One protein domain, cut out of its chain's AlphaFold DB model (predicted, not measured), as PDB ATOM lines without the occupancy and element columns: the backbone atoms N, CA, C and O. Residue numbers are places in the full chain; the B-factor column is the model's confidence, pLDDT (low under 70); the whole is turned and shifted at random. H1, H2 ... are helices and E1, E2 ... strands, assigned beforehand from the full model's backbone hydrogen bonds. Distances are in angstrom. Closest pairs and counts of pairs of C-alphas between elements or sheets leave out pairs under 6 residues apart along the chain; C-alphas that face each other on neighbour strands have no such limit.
ATOM      1  N   ASN A   4      22.259  45.126  20.387       75.00
ATOM      2  CA  ASN A   4      22.477  45.198  18.947       75.00
ATOM      3  C   ASN A   4      21.891  43.932  18.321       75.00
ATOM      4  O   ASN A   4      22.197  42.827  18.766       75.00
ATOM      5  N   ALA A   5      21.062  44.098  17.299       82.69
ATOM      6  CA  ALA A   5      20.607  43.016  16.447       82.69
ATOM      7  C   ALA A   5      21.405  43.061  15.141       82.69
ATOM      8  O   ALA A   5      21.335  44.046  14.405       82.69
ATOM      9  N   THR A   6      22.148  41.992  14.862       87.44
ATOM     10  CA  THR A   6      22.827  41.789  13.579       87.44
ATOM     11  C   THR A   6      22.019  40.807  12.751       87.44
ATOM     12  O   THR A   6      21.638  39.736  13.220       87.44
ATOM     13  N   LEU A   7      21.748  41.190  11.513       89.06
ATOM     14  CA  LEU A   7      20.855  40.499  10.608       89.06
ATOM     15  C   LEU A   7      21.596  40.133   9.339       89.06
ATOM     16  O   LEU A   7      22.267  40.966   8.732       89.06
ATOM     17  N   GLN A   8      21.452  38.880   8.928       90.12
ATOM     18  CA  GLN A   8      21.995  38.429   7.660       90.12
ATOM     19  C   GLN A   8      21.118  38.952   6.524       90.12
ATOM     20  O   GLN A   8      19.892  38.916   6.612       90.12
ATOM     21  N   LEU A   9      21.758  39.405   5.452       92.75
ATOM     22  CA  LEU A   9      21.086  39.744   4.206       92.75
ATOM     23  C   LEU A   9      21.378  38.666   3.158       92.75
ATOM     24  O   LEU A   9      22.418  38.014   3.189       92.75
ATOM     25  N   ALA A  10      20.445  38.469   2.234       91.19
ATOM     26  CA  ALA A  10      20.608  37.607   1.073       91.19
ATOM     27  C   ALA A  10      20.994  38.437  -0.155       91.19
ATOM     28  O   ALA A  10      20.544  39.579  -0.292       91.19
ATOM     29  N   ASN A  11      21.770  37.836  -1.066       91.56
ATOM     30  CA  ASN A  11      22.253  38.472  -2.298       91.56
ATOM     31  C   ASN A  11      22.931  39.828  -2.023       91.56
ATOM     32  O   ASN A  11      22.668  40.819  -2.706       91.56
ATOM     33  N   SER A  12      23.739  39.876  -0.961       93.12
ATOM     34  CA  SER A  12      24.369  41.088  -0.425       93.12
ATOM     35  C   SER A  12      25.885  41.135  -0.651       93.12
ATOM     36  O   SER A  12      26.570  41.963  -0.042       93.12
ATOM     37  N   GLU A  13      26.403  40.238  -1.494       93.44
ATOM     38  CA  GLU A  13      27.804  40.213  -1.916       93.44
ATOM     39  C   GLU A  13      28.163  41.487  -2.689       93.44
ATOM     40  O   GLU A  13      27.379  41.979  -3.504       93.44
ATOM     41  N   GLY A  14      29.350  42.030  -2.420       92.75
ATOM     42  CA  GLY A  14      29.928  43.109  -3.217       92.75
ATOM     43  C   GLY A  14      29.380  44.508  -2.943       92.75
ATOM     44  O   GLY A  14      29.481  45.384  -3.799       92.75
ATOM     45  N   LEU A  15      28.832  44.762  -1.748       94.19
ATOM     46  CA  LEU A  15      28.344  46.096  -1.376       94.19
ATOM     47  C   LEU A  15      29.459  47.161  -1.411       94.19
ATOM     48  O   LEU A  15      29.217  48.282  -1.849       94.19
ATOM     49  N   MET A  16      30.670  46.821  -0.942       93.81
ATOM     50  CA  MET A  16      31.873  47.684  -0.917       93.81
ATOM     51  C   MET A  16      31.702  49.086  -0.290       93.81
ATOM     52  O   MET A  16      32.530  49.975  -0.490       93.81
ATOM     53  N   LYS A  17      30.631  49.313   0.469       95.81
ATOM     54  CA  LYS A  17      30.297  50.588   1.111       95.81
ATOM     55  C   LYS A  17      29.481  50.345   2.369       95.81
ATOM     56  O   LYS A  17      29.018  49.235   2.610       95.81
ATOM     57  N   VAL A  18      29.284  51.391   3.156       96.94
ATOM     58  CA  VAL A  18      28.402  51.358   4.322       96.94
ATOM     59  C   VAL A  18      27.145  52.152   4.017       96.94
ATOM     60  O   VAL A  18      27.216  53.337   3.701       96.94
ATOM     61  N   LEU A  19      25.990  51.504   4.125       97.12
ATOM     62  CA  LEU A  19      24.695  52.162   3.999       97.12
ATOM     63  C   LEU A  19      24.206  52.569   5.383       97.12
ATOM     64  O   LEU A  19      24.203  51.760   6.309       97.12
ATOM     65  N   VAL A  20      23.754  53.809   5.520       96.75
ATOM     66  CA  VAL A  20      23.118  54.304   6.742       96.75
ATOM     67  C   VAL A  20      21.697  54.723   6.418       96.75
ATOM     68  O   VAL A  20      21.467  55.705   5.709       96.75
ATOM     69  N   PHE A  21      20.747  53.988   6.978       95.88
ATOM     70  CA  PHE A  21      19.326  54.218   6.812       95.88
ATOM     71  C   PHE A  21      18.720  54.908   8.028       95.88
ATOM     72  O   PHE A  21      18.953  54.496   9.168       95.88
ATOM     73  N   THR A  22      17.914  55.940   7.788       94.81
ATOM     74  CA  THR A  22      17.247  56.720   8.841       94.81
ATOM     75  C   THR A  22      15.821  57.115   8.447       94.81
ATOM     76  O   THR A  22      15.435  57.042   7.280       94.81
ATOM     77  N   GLY A  23      15.034  57.573   9.428       93.56
ATOM     78  CA  GLY A  23      13.716  58.193   9.218       93.56
ATOM     79  C   GLY A  23      12.502  57.309   9.531       93.56
ATOM     80  O   GLY A  23      11.405  57.844   9.696       93.56
ATOM     81  N   LEU A  24      12.677  55.992   9.687       93.38
ATOM     82  CA  LEU A  24      11.637  55.089  10.199       93.38
ATOM     83  C   LEU A  24      11.766  54.897  11.720       93.38
ATOM     84  O   LEU A  24      12.360  55.722  12.409       93.38
ATOM     85  N   SER A  25      11.170  53.829  12.271       90.94
ATOM     86  CA  SER A  25      11.136  53.604  13.726       90.94
ATOM     87  C   SER A  25      12.519  53.414  14.337       90.94
ATOM     88  O   SER A  25      12.737  53.856  15.457       90.94
ATOM     89  N   HIS A  26      13.436  52.776  13.613       91.56
ATOM     90  CA  HIS A  26      14.821  52.597  14.033       91.56
ATOM     91  C   HIS A  26      15.739  52.857  12.844       91.56
ATOM     92  O   HIS A  26      15.356  52.662  11.686       91.56
ATOM     93  N   SER A  27      16.953  53.311  13.132       92.12
ATOM     94  CA  SER A  27      17.987  53.461  12.110       92.12
ATOM     95  C   SER A  27      18.728  52.140  11.912       92.12
ATOM     96  O   SER A  27      18.883  51.363  12.855       92.12
ATOM     97  N   LEU A  28      19.182  51.899  10.688       93.44
ATOM     98  CA  LEU A  28      19.816  50.648  10.278       93.44
ATOM     99  C   LEU A  28      21.141  50.965   9.587       93.44
ATOM    100  O   LEU A  28      21.211  51.890   8.780       93.44
ATOM    101  N   VAL A  29      22.187  50.201   9.883       95.31
ATOM    102  CA  VAL A  29      23.457  50.268   9.152       95.31
ATOM    103  C   VAL A  29      23.644  48.968   8.397       95.31
ATOM    104  O   VAL A  29      23.482  47.909   8.985       95.31
ATOM    105  N   VAL A  30      23.985  49.033   7.115       96.25
ATOM    106  CA  VAL A  30      24.367  47.852   6.336       96.25
ATOM    107  C   VAL A  30      25.827  47.975   5.945       96.25
ATOM    108  O   VAL A  30      26.234  49.015   5.428       96.25
ATOM    109  N   HIS A  31      26.618  46.938   6.200       95.69
ATOM    110  CA  HIS A  31      28.040  46.924   5.870       95.69
ATOM    111  C   HIS A  31      28.522  45.505   5.518       95.69
ATOM    112  O   HIS A  31      27.906  44.530   5.962       95.69
ATOM    113  N   PRO A  32      29.623  45.377   4.752       95.31
ATOM    114  CA  PRO A  32      30.272  44.094   4.499       95.31
ATOM    115  C   PRO A  32      30.721  43.437   5.807       95.31
ATOM    116  O   PRO A  32      31.071  44.136   6.761       95.31
ATOM    117  N   THR A  33      30.746  42.109   5.860       92.69
ATOM    118  CA  THR A  33      31.263  41.342   7.006       92.69
ATOM    119  C   THR A  33      31.870  40.019   6.538       92.69
ATOM    120  O   THR A  33      31.667  39.588   5.402       92.69
ATOM    121  N   ILE A  34      32.594  39.342   7.430       89.56
ATOM    122  CA  ILE A  34      32.974  37.945   7.237       89.56
ATOM    123  C   ILE A  34      32.028  37.063   8.051       89.56
ATOM    124  O   ILE A  34      32.101  37.013   9.279       89.56
ATOM    125  N   HIS A  35      31.175  36.304   7.368       84.38
ATOM    126  CA  HIS A  35      30.301  35.353   8.047       84.38
ATOM    127  C   HIS A  35      31.059  34.179   8.667       84.38
ATOM    128  O   HIS A  35      32.087  33.722   8.165       84.38
ATOM    129  N   GLY A  36      30.446  33.622   9.709       77.00
ATOM    130  CA  GLY A  36      30.787  32.315  10.245       77.00
ATOM    131  C   GLY A  36      32.054  32.272  11.092       77.00
ATOM    132  O   GLY A  36      32.614  31.189  11.225       77.00
ATOM    133  N   GLU A  37      32.492  33.418  11.624       79.56
ATOM    134  CA  GLU A  37      33.589  33.546  12.593       79.56
ATOM    135  C   GLU A  37      34.790  32.648  12.255       79.56
ATOM    136  O   GLU A  37      35.006  31.623  12.907       79.56
ATOM    137  N   PRO A  38      35.571  32.986  11.210       84.19
ATOM    138  CA  PRO A  38      36.668  32.132  10.796       84.19
ATOM    139  C   PRO A  38      37.708  32.078  11.913       84.19
ATOM    140  O   PRO A  38      38.244  33.118  12.325       84.19
ATOM    141  N   LEU A  39      37.947  30.857  12.386       87.50
ATOM    142  CA  LEU A  39      38.935  30.512  13.392       87.50
ATOM    143  C   LEU A  39      40.086  29.782  12.717       87.50
ATOM    144  O   LEU A  39      41.179  30.315  12.700       87.50
ATOM    145  N   LEU A  40      39.852  28.613  12.116       87.81
ATOM    146  CA  LEU A  40      40.867  27.848  11.380       87.81
ATOM    147  C   LEU A  40      40.896  28.195   9.889       87.81
ATOM    148  O   LEU A  40      41.904  27.980   9.218       87.81
ATOM    149  N   THR A  41      39.795  28.728   9.361       88.75
ATOM    150  CA  THR A  41      39.618  29.019   7.928       88.75
ATOM    151  C   THR A  41      39.889  30.480   7.562       88.75
ATOM    152  O   THR A  41      39.585  30.917   6.450       88.75
ATOM    153  N   ALA A  42      40.455  31.259   8.488       87.56
ATOM    154  CA  ALA A  42      40.761  32.662   8.244       87.56
ATOM    155  C   ALA A  42      41.785  32.837   7.112       87.56
ATOM    156  O   ALA A  42      42.736  32.070   6.956       87.56
ATOM    157  N   GLN A  43      41.582  33.884   6.316       90.94
ATOM    158  CA  GLN A  43      42.438  34.251   5.196       90.94
ATOM    159  C   GLN A  43      43.226  35.510   5.557       90.94
ATOM    160  O   GLN A  43      42.764  36.338   6.337       90.94
ATOM    161  N   ALA A  44      44.419  35.668   4.981       91.69
ATOM    162  CA  ALA A  44      45.232  36.865   5.201       91.69
ATOM    163  C   ALA A  44      44.612  38.116   4.553       91.69
ATOM    164  O   ALA A  44      44.814  39.226   5.044       91.69
ATOM    165  N   PHE A  45      43.866  37.926   3.462       93.19
ATOM    166  CA  PHE A  45      43.238  38.981   2.675       93.19
ATOM    167  C   PHE A  45      41.851  38.557   2.208       93.19
ATOM    168  O   PHE A  45      41.610  37.372   1.982       93.19
ATOM    169  N   TYR A  46      40.980  39.544   2.019       94.19
ATOM    170  CA  TYR A  46      39.616  39.384   1.529       94.19
ATOM    171  C   TYR A  46      39.338  40.432   0.450       94.19
ATOM    172  O   TYR A  46      39.826  41.559   0.541       94.19
ATOM    173  N   TYR A  47      38.550  40.073  -0.559       94.56
ATOM    174  CA  TYR A  47      38.006  41.028  -1.524       94.56
ATOM    175  C   TYR A  47      36.612  41.446  -1.075       94.56
ATOM    176  O   TYR A  47      35.746  40.592  -0.887       94.56
ATOM    177  N   LEU A  48      36.384  42.749  -0.903       94.75
ATOM    178  CA  LEU A  48      35.071  43.287  -0.534       94.75
ATOM    179  C   LEU A  48      33.984  42.947  -1.559       94.75
ATOM    180  O   LEU A  48      32.818  42.846  -1.191       94.75
ATOM    181  N   GLU A  49      34.371  42.758  -2.820       93.19
ATOM    182  CA  GLU A  49      33.525  42.278  -3.911       93.19
ATOM    183  C   GLU A  49      32.909  40.901  -3.619       93.19
ATOM    184  O   GLU A  49      31.808  40.619  -4.080       93.19
ATOM    185  N   GLU A  50      33.600  40.062  -2.843       92.69
ATOM    186  CA  GLU A  50      33.172  38.701  -2.497       92.69
ATOM    187  C   GLU A  50      32.610  38.598  -1.072       92.69
ATOM    188  O   GLU A  50      32.156  37.532  -0.654       92.69
ATOM    189  N   LEU A  51      32.632  39.691  -0.302       93.44
ATOM    190  CA  LEU A  51      32.038  39.707   1.031       93.44
ATOM    191  C   LEU A  51      30.543  39.996   0.951       93.44
ATOM    192  O   LEU A  51      30.108  40.987   0.360       93.44
ATOM    193  N   GLU A  52      29.763  39.151   1.619       92.69
ATOM    194  CA  GLU A  52      28.370  39.432   1.953       92.69
ATOM    195  C   GLU A  52      28.263  40.583   2.965       92.69
ATOM    196  O   GLU A  52      29.225  40.973   3.636       92.69
ATOM    197  N   SER A  53      27.053  41.119   3.093       94.06
ATOM    198  CA  SER A  53      26.743  42.211   4.012       94.06
ATOM    199  C   SER A  53      25.715  41.815   5.063       94.06
ATOM    200  O   SER A  53      24.817  41.002   4.822       94.06
ATOM    201  N   VAL A  54      25.806  42.474   6.215       93.62
ATOM    202  CA  VAL A  54      24.846  42.383   7.319       93.62
ATOM    203  C   VAL A  54      24.162  43.713   7.548       93.62
ATOM    204  O   VAL A  54      24.735  44.768   7.285       93.62
ATOM    205  N   ALA A  55      22.949  43.656   8.086       93.62
ATOM    206  CA  ALA A  55      22.265  44.814   8.622       93.62
ATOM    207  C   ALA A  55      22.357  44.816  10.152       93.62
ATOM    208  O   ALA A  55      22.003  43.841  10.806       93.62
ATOM    209  N   GLN A  56      22.817  45.917  10.727       91.88
ATOM    210  CA  GLN A  56      22.893  46.134  12.160       91.88
ATOM    211  C   GLN A  56      21.873  47.179  12.597       91.88
ATOM    212  O   GLN A  56      21.834  48.303  12.084       91.88
ATOM    213  N   LEU A  57      21.075  46.809  13.591       90.00
ATOM    214  CA  LEU A  57      20.145  47.680  14.291       90.00
ATOM    215  C   LEU A  57      20.534  47.733  15.763       90.00
ATOM    216  O   LEU A  57      20.935  46.732  16.352       90.00
ATOM    217  N   ARG A  58      20.398  48.905  16.374       81.94
ATOM    218  CA  ARG A  58      20.663  49.100  17.797       81.94
ATOM    219  C   ARG A  58      19.405  49.582  18.497       81.94
ATOM    220  O   ARG A  58      18.797  50.544  18.040       81.94
ATOM    221  N   TYR A  59      19.097  48.954  19.624       82.38
ATOM    222  CA  TYR A  59      18.064  49.390  20.552       82.38
ATOM    223  C   TYR A  59      18.676  50.265  21.642       82.38
ATOM    224  O   TYR A  59      19.660  49.893  22.299       82.38
ATOM    225  N   GLU A  60      18.095  51.441  21.842       77.25
ATOM    226  CA  GLU A  60      18.428  52.298  22.967       77.25
ATOM    227  C   GLU A  60      17.809  51.767  24.269       77.25
ATOM    228  O   GLU A  60      16.896  50.939  24.288       77.25
ATOM    229  N   THR A  61      18.364  52.181  25.410       74.00
ATOM    230  CA  THR A  61      17.953  51.616  26.706       74.00
ATOM    231  C   THR A  61      16.495  51.966  27.009       74.00
ATOM    232  O   THR A  61      16.161  53.138  27.147       74.00
ATOM    233  N   GLY A  62      15.650  50.942  27.163       71.00
ATOM    234  CA  GLY A  62      14.215  51.095  27.422       71.00
ATOM    235  C   GLY A  62      13.336  51.042  26.169       71.00
ATOM    236  O   GLY A  62      12.114  51.077  26.300       71.00
ATOM    237  N   GLU A  63      13.924  50.923  24.976       79.94
ATOM    238  CA  GLU A  63      13.166  50.652  23.755       79.94
ATOM    239  C   GLU A  63      12.656  49.210  23.734       79.94
ATOM    240  O   GLU A  63      13.304  48.279  24.218       79.94
ATOM    241  N   LYS A  64      11.460  49.029  23.173       79.69
ATOM    242  CA  LYS A  64      10.879  47.706  22.972       79.69
ATOM    243  C   LYS A  64      11.522  47.071  21.742       79.69
ATOM    244  O   LYS A  64      11.440  47.636  20.654       79.69
ATOM    245  N   GLU A  65      12.075  45.876  21.916       85.44
ATOM    246  CA  GLU A  65      12.569  45.070  20.800       85.44
ATOM    247  C   GLU A  65      11.456  44.807  19.778       85.44
ATOM    248  O   GLU A  65      10.305  44.518  20.134       85.44
ATOM    249  N   LEU A  66      11.801  44.937  18.497       86.81
ATOM    250  CA  LEU A  66      10.883  44.619  17.413       86.81
ATOM    251  C   LEU A  66      10.657  43.109  17.349       86.81
ATOM    252  O   LEU A  66      11.567  42.317  17.596       86.81
ATOM    253  N   SER A  67       9.440  42.710  16.976       88.94
ATOM    254  CA  SER A  67       9.211  41.327  16.563       88.94
ATOM    255  C   SER A  67       9.986  41.033  15.273       88.94
ATOM    256  O   SER A  67      10.309  41.950  14.520       88.94
ATOM    257  N   GLU A  68      10.253  39.760  14.982       85.88
ATOM    258  CA  GLU A  68      10.931  39.360  13.740       85.88
ATOM    259  C   GLU A  68      10.200  39.882  12.490       85.88
ATOM    260  O   GLU A  68      10.833  40.398  11.575       85.88
ATOM    261  N   ALA A  69       8.863  39.855  12.499       88.25
ATOM    262  CA  ALA A  69       8.044  40.387  11.413       88.25
ATOM    263  C   ALA A  69       8.159  41.916  11.271       88.25
ATOM    264  O   ALA A  69       8.237  42.429  10.156       88.25
ATOM    265  N   ASP A  70       8.193  42.657  12.384       91.25
ATOM    266  CA  ASP A  70       8.364  44.116  12.352       91.25
ATOM    267  C   ASP A  70       9.777  44.513  11.906       91.25
ATOM    268  O   ASP A  70       9.958  45.534  11.239       91.25
ATOM    269  N   LEU A  71      10.776  43.711  12.281       90.75
ATOM    270  CA  LEU A  71      12.168  43.891  11.899       90.75
ATOM    271  C   LEU A  71      12.365  43.644  10.403       90.75
ATOM    272  O   LEU A  71      12.935  44.486   9.717       90.75
ATOM    273  N   GLU A  72      11.833  42.534   9.896       90.25
ATOM    274  CA  GLU A  72      11.812  42.220   8.470       90.25
ATOM    275  C   GLU A  72      11.137  43.338   7.676       90.25
ATOM    276  O   GLU A  72      11.706  43.860   6.720       90.25
ATOM    277  N   TYR A  73       9.959  43.777   8.121       93.44
ATOM    278  CA  TYR A  73       9.238  44.856   7.462       93.44
ATOM    279  C   TYR A  73      10.021  46.176   7.474       93.44
ATOM    280  O   TYR A  73      10.048  46.887   6.467       93.44
ATOM    281  N   LEU A  74      10.690  46.519   8.580       94.50
ATOM    282  CA  LEU A  74      11.555  47.698   8.653       94.50
ATOM    283  C   LEU A  74      12.696  47.621   7.627       94.50
ATOM    284  O   LEU A  74      12.927  48.589   6.901       94.50
ATOM    285  N   VAL A  75      13.390  46.482   7.567       94.81
ATOM    286  CA  VAL A  75      14.509  46.268   6.642       94.81
ATOM    287  C   VAL A  75      14.023  46.308   5.193       94.81
ATOM    288  O   VAL A  75      14.626  47.010   4.386       94.81
ATOM    289  N   ASP A  76      12.905  45.657   4.869       95.38
ATOM    290  CA  ASP A  76      12.314  45.656   3.526       95.38
ATOM    291  C   ASP A  76      12.002  47.082   3.034       95.38
ATOM    292  O   ASP A  76      12.296  47.421   1.888       95.38
ATOM    293  N   ASN A  77      11.472  47.960   3.894       97.12
ATOM    294  CA  ASN A  77      11.222  49.359   3.517       97.12
ATOM    295  C   ASN A  77      12.521  50.110   3.172       97.12
ATOM    296  O   ASN A  77      12.570  50.836   2.180       97.12
ATOM    297  N   TYR A  78      13.584  49.920   3.955       97.31
ATOM    298  CA  TYR A  78      14.880  50.546   3.684       97.31
ATOM    299  C   TYR A  78      15.572  49.971   2.446       97.31
ATOM    300  O   TYR A  78      16.070  50.726   1.608       97.31
ATOM    301  N   LEU A  79      15.567  48.648   2.279       96.94
ATOM    302  CA  LEU A  79      16.142  47.999   1.104       96.94
ATOM    303  C   LEU A  79      15.373  48.349  -0.174       96.94
ATOM    304  O   LEU A  79      15.979  48.437  -1.240       96.94
ATOM    305  N   PHE A  80      14.068  48.619  -0.081       97.56
ATOM    306  CA  PHE A  80      13.291  49.093  -1.220       97.56
ATOM    307  C   PHE A  80      13.775  50.474  -1.671       97.56
ATOM    308  O   PHE A  80      14.021  50.667  -2.863       97.56
ATOM    309  N   GLU A  81      14.007  51.403  -0.734       97.75
ATOM    310  CA  GLU A  81      14.637  52.694  -1.039       97.75
ATOM    311  C   GLU A  81      16.003  52.529  -1.699       97.75
ATOM    312  O   GLU A  81      16.259  53.131  -2.742       97.75
ATOM    313  N   TYR A  82      16.846  51.657  -1.142       97.06
ATOM    314  CA  TYR A  82      18.157  51.374  -1.715       97.06
ATOM    315  C   TYR A  82      18.070  50.818  -3.133       97.06
ATOM    316  O   TYR A  82      18.798  51.269  -4.010       97.06
ATOM    317  N   SER A  83      17.124  49.916  -3.402       95.75
ATOM    318  CA  SER A  83      16.954  49.299  -4.722       95.75
ATOM    319  C   SER A  83      16.571  50.282  -5.840       95.75
ATOM    320  O   SER A  83      16.653  49.921  -7.017       95.75
ATOM    321  N   LYS A  84      16.125  51.497  -5.483       95.25
ATOM    322  CA  LYS A  84      15.865  52.604  -6.418       95.25
ATOM    323  C   LYS A  84      17.129  53.414  -6.710       95.25
ATOM    324  O   LYS A  84      17.264  53.934  -7.814       95.25
ATOM    325  N   VAL A  85      18.019  53.536  -5.724       94.50
ATOM    326  CA  VAL A  85      19.301  54.247  -5.848       94.50
ATOM    327  C   VAL A  85      20.335  53.380  -6.564       94.50
ATOM    328  O   VAL A  85      21.056  53.873  -7.425       94.50
ATOM    329  N   ASP A  86      20.349  52.082  -6.261       93.06
ATOM    330  CA  ASP A  86      21.196  51.076  -6.893       93.06
ATOM    331  C   ASP A  86      20.332  49.994  -7.568       93.06
ATOM    332  O   ASP A  86      19.972  48.986  -6.947       93.06
ATOM    333  N   PRO A  87      19.977  50.181  -8.854       88.69
ATOM    334  CA  PRO A  87      19.177  49.215  -9.590       88.69
ATOM    335  C   PRO A  87      19.867  47.864  -9.798       88.69
ATOM    336  O   PRO A  87      19.182  46.897 -10.109       88.69
ATOM    337  N   GLN A  88      21.186  47.746  -9.648       89.19
ATOM    338  CA  GLN A  88      21.869  46.461  -9.840       89.19
ATOM    339  C   GLN A  88      21.856  45.608  -8.570       89.19
ATOM    340  O   GLN A  88      21.923  44.381  -8.649       89.19
ATOM    341  N   SER A  89      21.690  46.239  -7.405       91.06
ATOM    342  CA  SER A  89      21.539  45.532  -6.139       91.06
ATOM    343  C   SER A  89      20.341  44.582  -6.162       91.06
ATOM    344  O   SER A  89      19.207  44.976  -6.456       91.06
ATOM    345  N   LYS A  90      20.603  43.326  -5.783       91.62
ATOM    346  CA  LYS A  90      19.593  42.288  -5.539       91.62
ATOM    347  C   LYS A  90      19.374  42.005  -4.049       91.62
ATOM    348  O   LYS A  90      18.752  41.001  -3.702       91.62
ATOM    349  N   MET A  91      19.905  42.865  -3.182       93.69
ATOM    350  CA  MET A  91      19.957  42.651  -1.739       93.69
ATOM    351  C   MET A  91      18.557  42.580  -1.120       93.69
ATOM    352  O   MET A  91      17.717  43.450  -1.357       93.69
ATOM    353  N   THR A  92      18.311  41.556  -0.299       92.00
ATOM    354  CA  THR A  92      17.033  41.361   0.411       92.00
ATOM    355  C   THR A  92      17.260  40.828   1.827       92.00
ATOM    356  O   THR A  92      18.319  40.282   2.120       92.00
ATOM    357  N   PHE A  93      16.251  40.903   2.696       86.69
ATOM    358  CA  PHE A  93      16.277  40.246   4.009       86.69
ATOM    359  C   PHE A  93      15.892  38.749   3.955       86.69
ATOM    360  O   PHE A  93      16.048  38.014   4.926       86.69
ATOM    361  N   LYS A  94      15.399  38.250   2.813       78.50
ATOM    362  CA  LYS A  94      14.849  36.891   2.681       78.50
ATOM    363  C   LYS A  94      15.965  35.846   2.556       78.50
ATOM    364  O   LYS A  94      16.287  35.390   1.459       78.50
ATOM    365  N   VAL A  95      16.538  35.454   3.690       75.62
ATOM    366  CA  VAL A  95      17.613  34.456   3.781       75.62
ATOM    367  C   VAL A  95      17.069  33.032   3.610       75.62
ATOM    368  O   VAL A  95      16.107  32.633   4.259       75.62
ATOM    369  N   THR A  96      17.697  32.241   2.737       65.44
ATOM    370  CA  THR A  96      17.359  30.820   2.517       65.44
ATOM    371  C   THR A  96      18.112  29.874   3.450       65.44
ATOM    372  O   THR A  96      17.593  28.818   3.806       65.44
ATOM    373  N   ARG A  97      19.331  30.248   3.857       68.81
ATOM    374  CA  ARG A  97      20.168  29.515   4.811       68.81
ATOM    375  C   ARG A  97      20.824  30.495   5.779       68.81
ATOM    376  O   ARG A  97      21.661  31.299   5.369       68.81
ATOM    377  N   GLY A  98      20.451  30.401   7.052       73.50
ATOM    378  CA  GLY A  98      21.095  31.162   8.119       73.50
ATOM    379  C   GLY A  98      22.568  30.773   8.262       73.50
ATOM    380  O   GLY A  98      22.895  29.587   8.301       73.50
ATOM    381  N   LYS A  99      23.442  31.778   8.316       77.31
ATOM    382  CA  LYS A  99      24.876  31.678   8.630       77.31
ATOM    383  C   LYS A  99      25.183  32.119  10.062       77.31
ATOM    384  O   LYS A  99      26.300  31.932  10.525       77.31
ATOM    385  N   GLY A 197      40.751  45.856  -7.251       84.75
ATOM    386  CA  GLY A 197      40.094  46.758  -6.301       84.75
ATOM    387  C   GLY A 197      39.632  46.018  -5.040       84.75
ATOM    388  O   GLY A 197      39.739  44.797  -4.972       84.75
ATOM    389  N   GLY A 198      39.209  46.772  -4.021       90.06
ATOM    390  CA  GLY A 198      38.448  46.231  -2.886       90.06
ATOM    391  C   GLY A 198      39.182  45.281  -1.931       90.06
ATOM    392  O   GLY A 198      38.554  44.745  -1.021       90.06
ATOM    393  N   LEU A 199      40.493  45.078  -2.086       94.62
ATOM    394  CA  LEU A 199      41.269  44.220  -1.191       94.62
ATOM    395  C   LEU A 199      41.362  44.832   0.218       94.62
ATOM    396  O   LEU A 199      41.727  45.999   0.364       94.62
ATOM    397  N   ILE A 200      41.108  44.023   1.241       94.62
ATOM    398  CA  ILE A 200      41.331  44.337   2.659       94.62
ATOM    399  C   ILE A 200      42.127  43.212   3.318       94.62
ATOM    400  O   ILE A 200      42.077  42.063   2.869       94.62
ATOM    401  N   ASP A 201      42.880  43.520   4.370       92.94
ATOM    402  CA  ASP A 201      43.565  42.485   5.150       92.94
ATOM    403  C   ASP A 201      42.660  41.868   6.231       92.94
ATOM    404  O   ASP A 201      41.543  42.323   6.493       92.94
ATOM    405  N   PHE A 202      43.153  40.808   6.868       90.31
ATOM    406  CA  PHE A 202      42.468  40.119   7.959       90.31
ATOM    407  C   PHE A 202      42.031  41.044   9.108       90.31
ATOM    408  O   PHE A 202      40.925  40.893   9.631       90.31
ATOM    409  N   PHE A 203      42.870  41.999   9.512       89.81
ATOM    410  CA  PHE A 203      42.585  42.873  10.651       89.81
ATOM    411  C   PHE A 203      41.511  43.898  10.305       89.81
ATOM    412  O   PHE A 203      40.585  44.111  11.089       89.81
ATOM    413  N   GLN A 204      41.597  44.482   9.110       93.06
ATOM    414  CA  GLN A 204      40.574  45.365   8.561       93.06
ATOM    415  C   GLN A 204      39.238  44.632   8.424       93.06
ATOM    416  O   GLN A 204      38.195  45.172   8.786       93.06
ATOM    417  N   ALA A 205      39.263  43.378   7.967       92.06
ATOM    418  CA  ALA A 205      38.057  42.582   7.811       92.06
ATOM    419  C   ALA A 205      37.403  42.232   9.161       92.06
ATOM    420  O   ALA A 205      36.187  42.336   9.292       92.06
ATOM    421  N   LYS A 206      38.189  41.921  10.203       87.94
ATOM    422  CA  LYS A 206      37.678  41.781  11.582       87.94
ATOM    423  C   LYS A 206      37.152  43.103  12.152       87.94
ATOM    424  O   LYS A 206      36.231  43.098  12.965       87.94
ATOM    425  N   ALA A 207      37.707  44.241  11.736       89.12
ATOM    426  CA  ALA A 207      37.238  45.552  12.177       89.12
ATOM    427  C   ALA A 207      35.859  45.928  11.609       89.12
ATOM    428  O   ALA A 207      35.197  46.792  12.187       89.12
ATOM    429  N   LEU A 208      35.397  45.266  10.538       91.38
ATOM    430  CA  LEU A 208      34.065  45.484   9.965       91.38
ATOM    431  C   LEU A 208      32.945  45.236  10.984       91.38
ATOM    432  O   LEU A 208      31.969  45.978  11.003       91.38
ATOM    433  N   ASP A 209      33.111  44.269  11.891       84.44
ATOM    434  CA  ASP A 209      32.104  43.948  12.912       84.44
ATOM    435  C   ASP A 209      31.900  45.083  13.934       84.44
ATOM    436  O   ASP A 209      30.870  45.149  14.607       84.44
ATOM    437  N   ASN A 210      32.851  46.021  14.015       84.94
ATOM    438  CA  ASN A 210      32.773  47.192  14.890       84.94
ATOM    439  C   ASN A 210      32.053  48.389  14.243       84.94
ATOM    440  O   ASN A 210      31.864  49.421  14.901       84.94
ATOM    441  N   ILE A 211      31.660  48.290  12.967       88.00
ATOM    442  CA  ILE A 211      30.932  49.349  12.267       88.00
ATOM    443  C   ILE A 211      29.526  49.445  12.855       88.00
ATOM    444  O   ILE A 211      28.625  48.695  12.509       88.00
ATOM    445  N   SER A 212      29.327  50.424  13.736       85.19
ATOM    446  CA  SER A 212      28.035  50.687  14.368       85.19
ATOM    447  C   SER A 212      27.562  52.103  14.084       85.19
ATOM    448  O   SER A 212      28.364  53.024  13.922       85.19
ATOM    449  N   ILE A 213      26.247  52.318  14.113       83.56
ATOM    450  CA  ILE A 213      25.663  53.626  13.795       83.56
ATOM    451  C   ILE A 213      26.212  54.779  14.649       83.56
ATOM    452  O   ILE A 213      26.354  55.892  14.158       83.56
ATOM    453  N   ARG A 214      26.582  54.519  15.911       81.19
ATOM    454  CA  ARG A 214      27.162  55.539  16.799       81.19
ATOM    455  C   ARG A 214      28.588  55.925  16.426       81.19
ATOM    456  O   ARG A 214      28.998  57.045  16.714       81.19
ATOM    457  N   ALA A 215      29.337  55.004  15.827       80.06
ATOM    458  CA  ALA A 215      30.690  55.274  15.359       80.06
ATOM    459  C   ALA A 215      30.689  56.135  14.084       80.06
ATOM    460  O   ALA A 215      31.715  56.711  13.725       80.06
ATOM    461  N   ILE A 216      29.539  56.260  13.412       87.69
ATOM    462  CA  ILE A 216      29.400  57.003  12.165       87.69
ATOM    463  C   ILE A 216      28.849  58.399  12.464       87.69
ATOM    464  O   ILE A 216      27.650  58.586  12.674       87.69
ATOM    465  N   SER A 217      29.722  59.407  12.425       87.94
ATOM    466  CA  SER A 217      29.307  60.818  12.488       87.94
ATOM    467  C   SER A 217      28.235  61.122  11.425       87.94
ATOM    468  O   SER A 217      28.358  60.616  10.308       87.94
ATOM    469  N   PRO A 218      27.230  61.982  11.689       85.88
ATOM    470  CA  PRO A 218      26.218  62.368  10.699       85.88
ATOM    471  C   PRO A 218      26.783  62.938   9.388       85.88
ATOM    472  O   PRO A 218      26.165  62.777   8.340       85.88
ATOM    473  N   SER A 219      27.957  63.576   9.434       88.88
ATOM    474  CA  SER A 219      28.634  64.157   8.265       88.88
ATOM    475  C   SER A 219      29.692  63.246   7.639       88.88
ATOM    476  O   SER A 219      30.314  63.635   6.653       88.88
ATOM    477  N   ALA A 220      29.922  62.052   8.194       93.12
ATOM    478  CA  ALA A 220      30.913  61.131   7.652       93.12
ATOM    479  C   ALA A 220      30.502  60.667   6.249       93.12
ATOM    480  O   ALA A 220      29.384  60.170   6.069       93.12
ATOM    481  N   THR A 221      31.425  60.821   5.298       94.62
ATOM    482  CA  THR A 221      31.338  60.325   3.915       94.62
ATOM    483  C   THR A 221      32.143  59.043   3.707       94.62
ATOM    484  O   THR A 221      32.005  58.399   2.673       94.62
ATOM    485  N   SER A 222      32.987  58.670   4.671       95.19
ATOM    486  CA  SER A 222      33.732  57.412   4.692       95.19
ATOM    487  C   SER A 222      34.022  56.951   6.125       95.19
ATOM    488  O   SER A 222      33.976  57.746   7.069       95.19
ATOM    489  N   ILE A 223      34.308  55.659   6.287       93.81
ATOM    490  CA  ILE A 223      34.749  55.018   7.532       93.81
ATOM    491  C   ILE A 223      36.140  54.453   7.300       93.81
ATOM    492  O   ILE A 223      36.345  53.738   6.326       93.81
ATOM    493  N   SER A 224      37.088  54.745   8.189       92.50
ATOM    494  CA  SER A 224      38.421  54.146   8.112       92.50
ATOM    495  C   SER A 224      38.389  52.689   8.570       92.50
ATOM    496  O   SER A 224      37.805  52.380   9.607       92.50
ATOM    497  N   LEU A 225      39.058  51.817   7.819       90.38
ATOM    498  CA  LEU A 225      39.232  50.402   8.151       90.38
ATOM    499  C   LEU A 225      40.455  50.142   9.043       90.38
ATOM    500  O   LEU A 225      40.718  49.004   9.420       90.38
ATOM    501  N   GLY A 226      41.196  51.192   9.406       85.94
ATOM    502  CA  GLY A 226      42.469  51.076  10.108       85.94
ATOM    503  C   GLY A 226      43.651  50.881   9.155       85.94
ATOM    504  O   GLY A 226      43.495  50.617   7.961       85.94
ATOM    505  N   ALA A 227      44.853  51.076   9.696       86.69
ATOM    506  CA  ALA A 227      46.091  50.970   8.936       86.69
ATOM    507  C   ALA A 227      46.453  49.506   8.659       86.69
ATOM    508  O   ALA A 227      46.349  48.662   9.547       86.69
ATOM    509  N   SER A 228      46.959  49.242   7.456       88.12
ATOM    510  CA  SER A 228      47.492  47.942   7.050       88.12
ATOM    511  C   SER A 228      48.990  48.017   6.769       88.12
ATOM    512  O   SER A 228      49.519  49.062   6.383       88.12
ATOM    513  N   LYS A 229      49.679  46.883   6.926       86.19
ATOM    514  CA  LYS A 229      51.065  46.706   6.464       86.19
ATOM    515  C   LYS A 229      51.146  46.468   4.950       86.19
ATOM    516  O   LYS A 229      52.221  46.630   4.374       86.19
ATOM    517  N   ALA A 230      50.050  46.069   4.306       87.06
ATOM    518  CA  ALA A 230      50.000  45.846   2.868       87.06
ATOM    519  C   ALA A 230      49.668  47.152   2.134       87.06
ATOM    520  O   ALA A 230      48.676  47.806   2.416       87.06
ATOM    521  N   SER A 231      50.466  47.523   1.134       84.12
ATOM    522  CA  SER A 231      50.226  48.734   0.327       84.12
ATOM    523  C   SER A 231      49.066  48.608  -0.665       84.12
ATOM    524  O   SER A 231      48.667  49.586  -1.290       84.12
ATOM    525  N   ALA A 232      48.592  47.381  -0.873       87.25
ATOM    526  CA  ALA A 232      47.617  47.016  -1.889       87.25
ATOM    527  C   ALA A 232      46.164  47.082  -1.400       87.25
ATOM    528  O   ALA A 232      45.259  46.958  -2.225       87.25
ATOM    529  N   VAL A 233      45.950  47.229  -0.090       92.12
ATOM    530  CA  VAL A 233      44.610  47.247   0.499       92.12
ATOM    531  C   VAL A 233      44.029  48.652   0.530       92.12
ATOM    532  O   VAL A 233      44.761  49.644   0.525       92.12
ATOM    533  N   ILE A 234      42.705  48.736   0.586       93.00
ATOM    534  CA  ILE A 234      42.015  50.005   0.797       93.00
ATOM    535  C   ILE A 234      42.051  50.405   2.280       93.00
ATOM    536  O   ILE A 234      42.193  49.565   3.165       93.00
ATOM    537  N   ASP A 235      41.913  51.696   2.568       92.75
ATOM    538  CA  ASP A 235      42.006  52.253   3.927       92.75
ATOM    539  C   ASP A 235      40.657  52.706   4.504       92.75
ATOM    540  O   ASP A 235      40.552  53.034   5.694       92.75
ATOM    541  N   SER A 236      39.621  52.749   3.666       94.12
ATOM    542  CA  SER A 236      38.320  53.289   4.021       94.12
ATOM    543  C   SER A 236      37.189  52.765   3.138       94.12
ATOM    544  O   SER A 236      37.388  52.428   1.974       94.12
ATOM    545  N   LEU A 237      35.981  52.724   3.704       95.62
ATOM    546  CA  LEU A 237      34.735  52.441   2.995       95.62
ATOM    547  C   LEU A 237      33.922  53.726   2.828       95.62
ATOM    548  O   LEU A 237      33.771  54.461   3.806       95.62
ATOM    549  N   PRO A 238      33.351  54.001   1.647       96.50
ATOM    550  CA  PRO A 238      32.430  55.117   1.478       96.50
ATOM    551  C   PRO A 238      31.140  54.892   2.280       96.50
ATOM    552  O   PRO A 238      30.708  53.759   2.493       96.50
ATOM    553  N   VAL A 239      30.521  55.988   2.718       97.38
ATOM    554  CA  VAL A 239      29.237  55.995   3.428       97.38
ATOM    555  C   VAL A 239      28.168  56.584   2.523       97.38
ATOM    556  O   VAL A 239      28.268  57.735   2.099       97.38
ATOM    557  N   GLU A 240      27.112  55.818   2.285       96.81
ATOM    558  CA  GLU A 240      25.926  56.252   1.555       96.81
ATOM    559  C   GLU A 240      24.740  56.335   2.516       96.81
ATOM    560  O   GLU A 240      24.530  55.454   3.350       96.81
ATOM    561  N   ARG A 241      23.972  57.423   2.443       96.25
ATOM    562  CA  ARG A 241      22.882  57.694   3.385       96.25
ATOM    563  C   ARG A 241      21.554  57.724   2.671       96.25
ATOM    564  O   ARG A 241      21.400  58.447   1.691       96.25
ATOM    565  N   ILE A 242      20.591  57.000   3.220       96.44
ATOM    566  CA  ILE A 242      19.248  56.900   2.663       96.44
ATOM    567  C   ILE A 242      18.256  57.196   3.776       96.44
ATOM    568  O   ILE A 242      18.130  56.450   4.743       96.44
ATOM    569  N   ALA A 243      17.561  58.320   3.646       95.62
ATOM    570  CA  ALA A 243      16.534  58.727   4.589       95.62
ATOM    571  C   ALA A 243      15.154  58.502   3.971       95.62
ATOM    572  O   ALA A 243      14.887  58.958   2.860       95.62
ATOM    573  N   THR A 244      14.262  57.841   4.703       95.88
ATOM    574  CA  THR A 244      12.859  57.698   4.308       95.88
ATOM    575  C   THR A 244      11.955  57.684   5.525       95.88
ATOM    576  O   THR A 244      12.304  57.157   6.576       95.88
TER     577      THR A 244
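This is residues 4 to 99 and 197 to 244 of the 414 residues of an uncharacterized protein of Rhodocyclaceae bacterium (UniProt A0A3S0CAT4). One strongly twisted and curled sheet of six strands makes the body, with the long helix H1 lying across one face of it; away from H1, the short helix H2 and a small two-stranded sheet, E4 and E6, form a second group. The printed part has 144 residues, with two named helices and eight named strands in the order E1 E2 E3 E4 E5 H1 E6 H2 E7 E8. The large sheet, in the order E1 E5 E3 E2 E8 E7, is mixed. The class is mixed, helices and strands, with under half of the residues in named elements; the whole is compact, with a radius of gyration of the C-alphas of 15.0 A and spans of 42 by 36 by 35 A.

Start at E1, residues 4 to 8, an edge strand antiparallel to E5, residues 53 to 59; N 5 and O 57 are 2.8 A apart, within hydrogen-bond range. E5 is antiparallel to E3, residues 28 to 32, with N 56 and O 29 at 2.7 A. E3 forms a hairpin with E2, residues 18 to 22, where N 19 and O 30 are 2.8 A apart. E2 is parallel to E8, residues 236 to 243, with N 20 and O 240 at 2.8 A. E8 forms a hairpin with the other edge strand, E7, residues 222 to 224, where N 223 and O 237 are 2.8 A apart. H1, residues 68 to 85, makes two layers with this sheet, a helix on one face: its height is 9.2 A, and it runs across the strands, at 66 degrees to E2 on the local plane. Its closest C-alphas to E2 are those of Tyr 78 and Phe 21, 6.6 A apart. H2, residues 202 to 210, is on the sheet too; its closest C-alphas to E3 are those of Leu 208 and Pro 32, 6.8 A apart. E4, residues 45 to 47, is antiparallel to E6, residues 199 to 201, with N 46 and O 200 at 2.9 A. Every O i to N i+4 pair is within range in H1, and 3 of 5 in H2.

Find C-alpha 4 at (22.477, 45.198, 18.947), where E1 begins. E5 is 20.0 A long. H1 runs 26.0 A from C-alpha 68 at (10.931, 39.360, 13.740), and H2 runs 13.9 A. E8, 22.5 A long, ends at C-alpha 243, at (16.534, 58.727, 4.589).

Look for the farthest C-alphas at Lys 64 and Ser 231, 45.4 A apart. Residues 100 to 196 are not printed, and C-alphas 99 and 197 are 26.1 A apart across this cut. The links E3 to E4, H2 to E7 and E7 to E8 are long. Confidence is low, under 70, at residues 96 to 97.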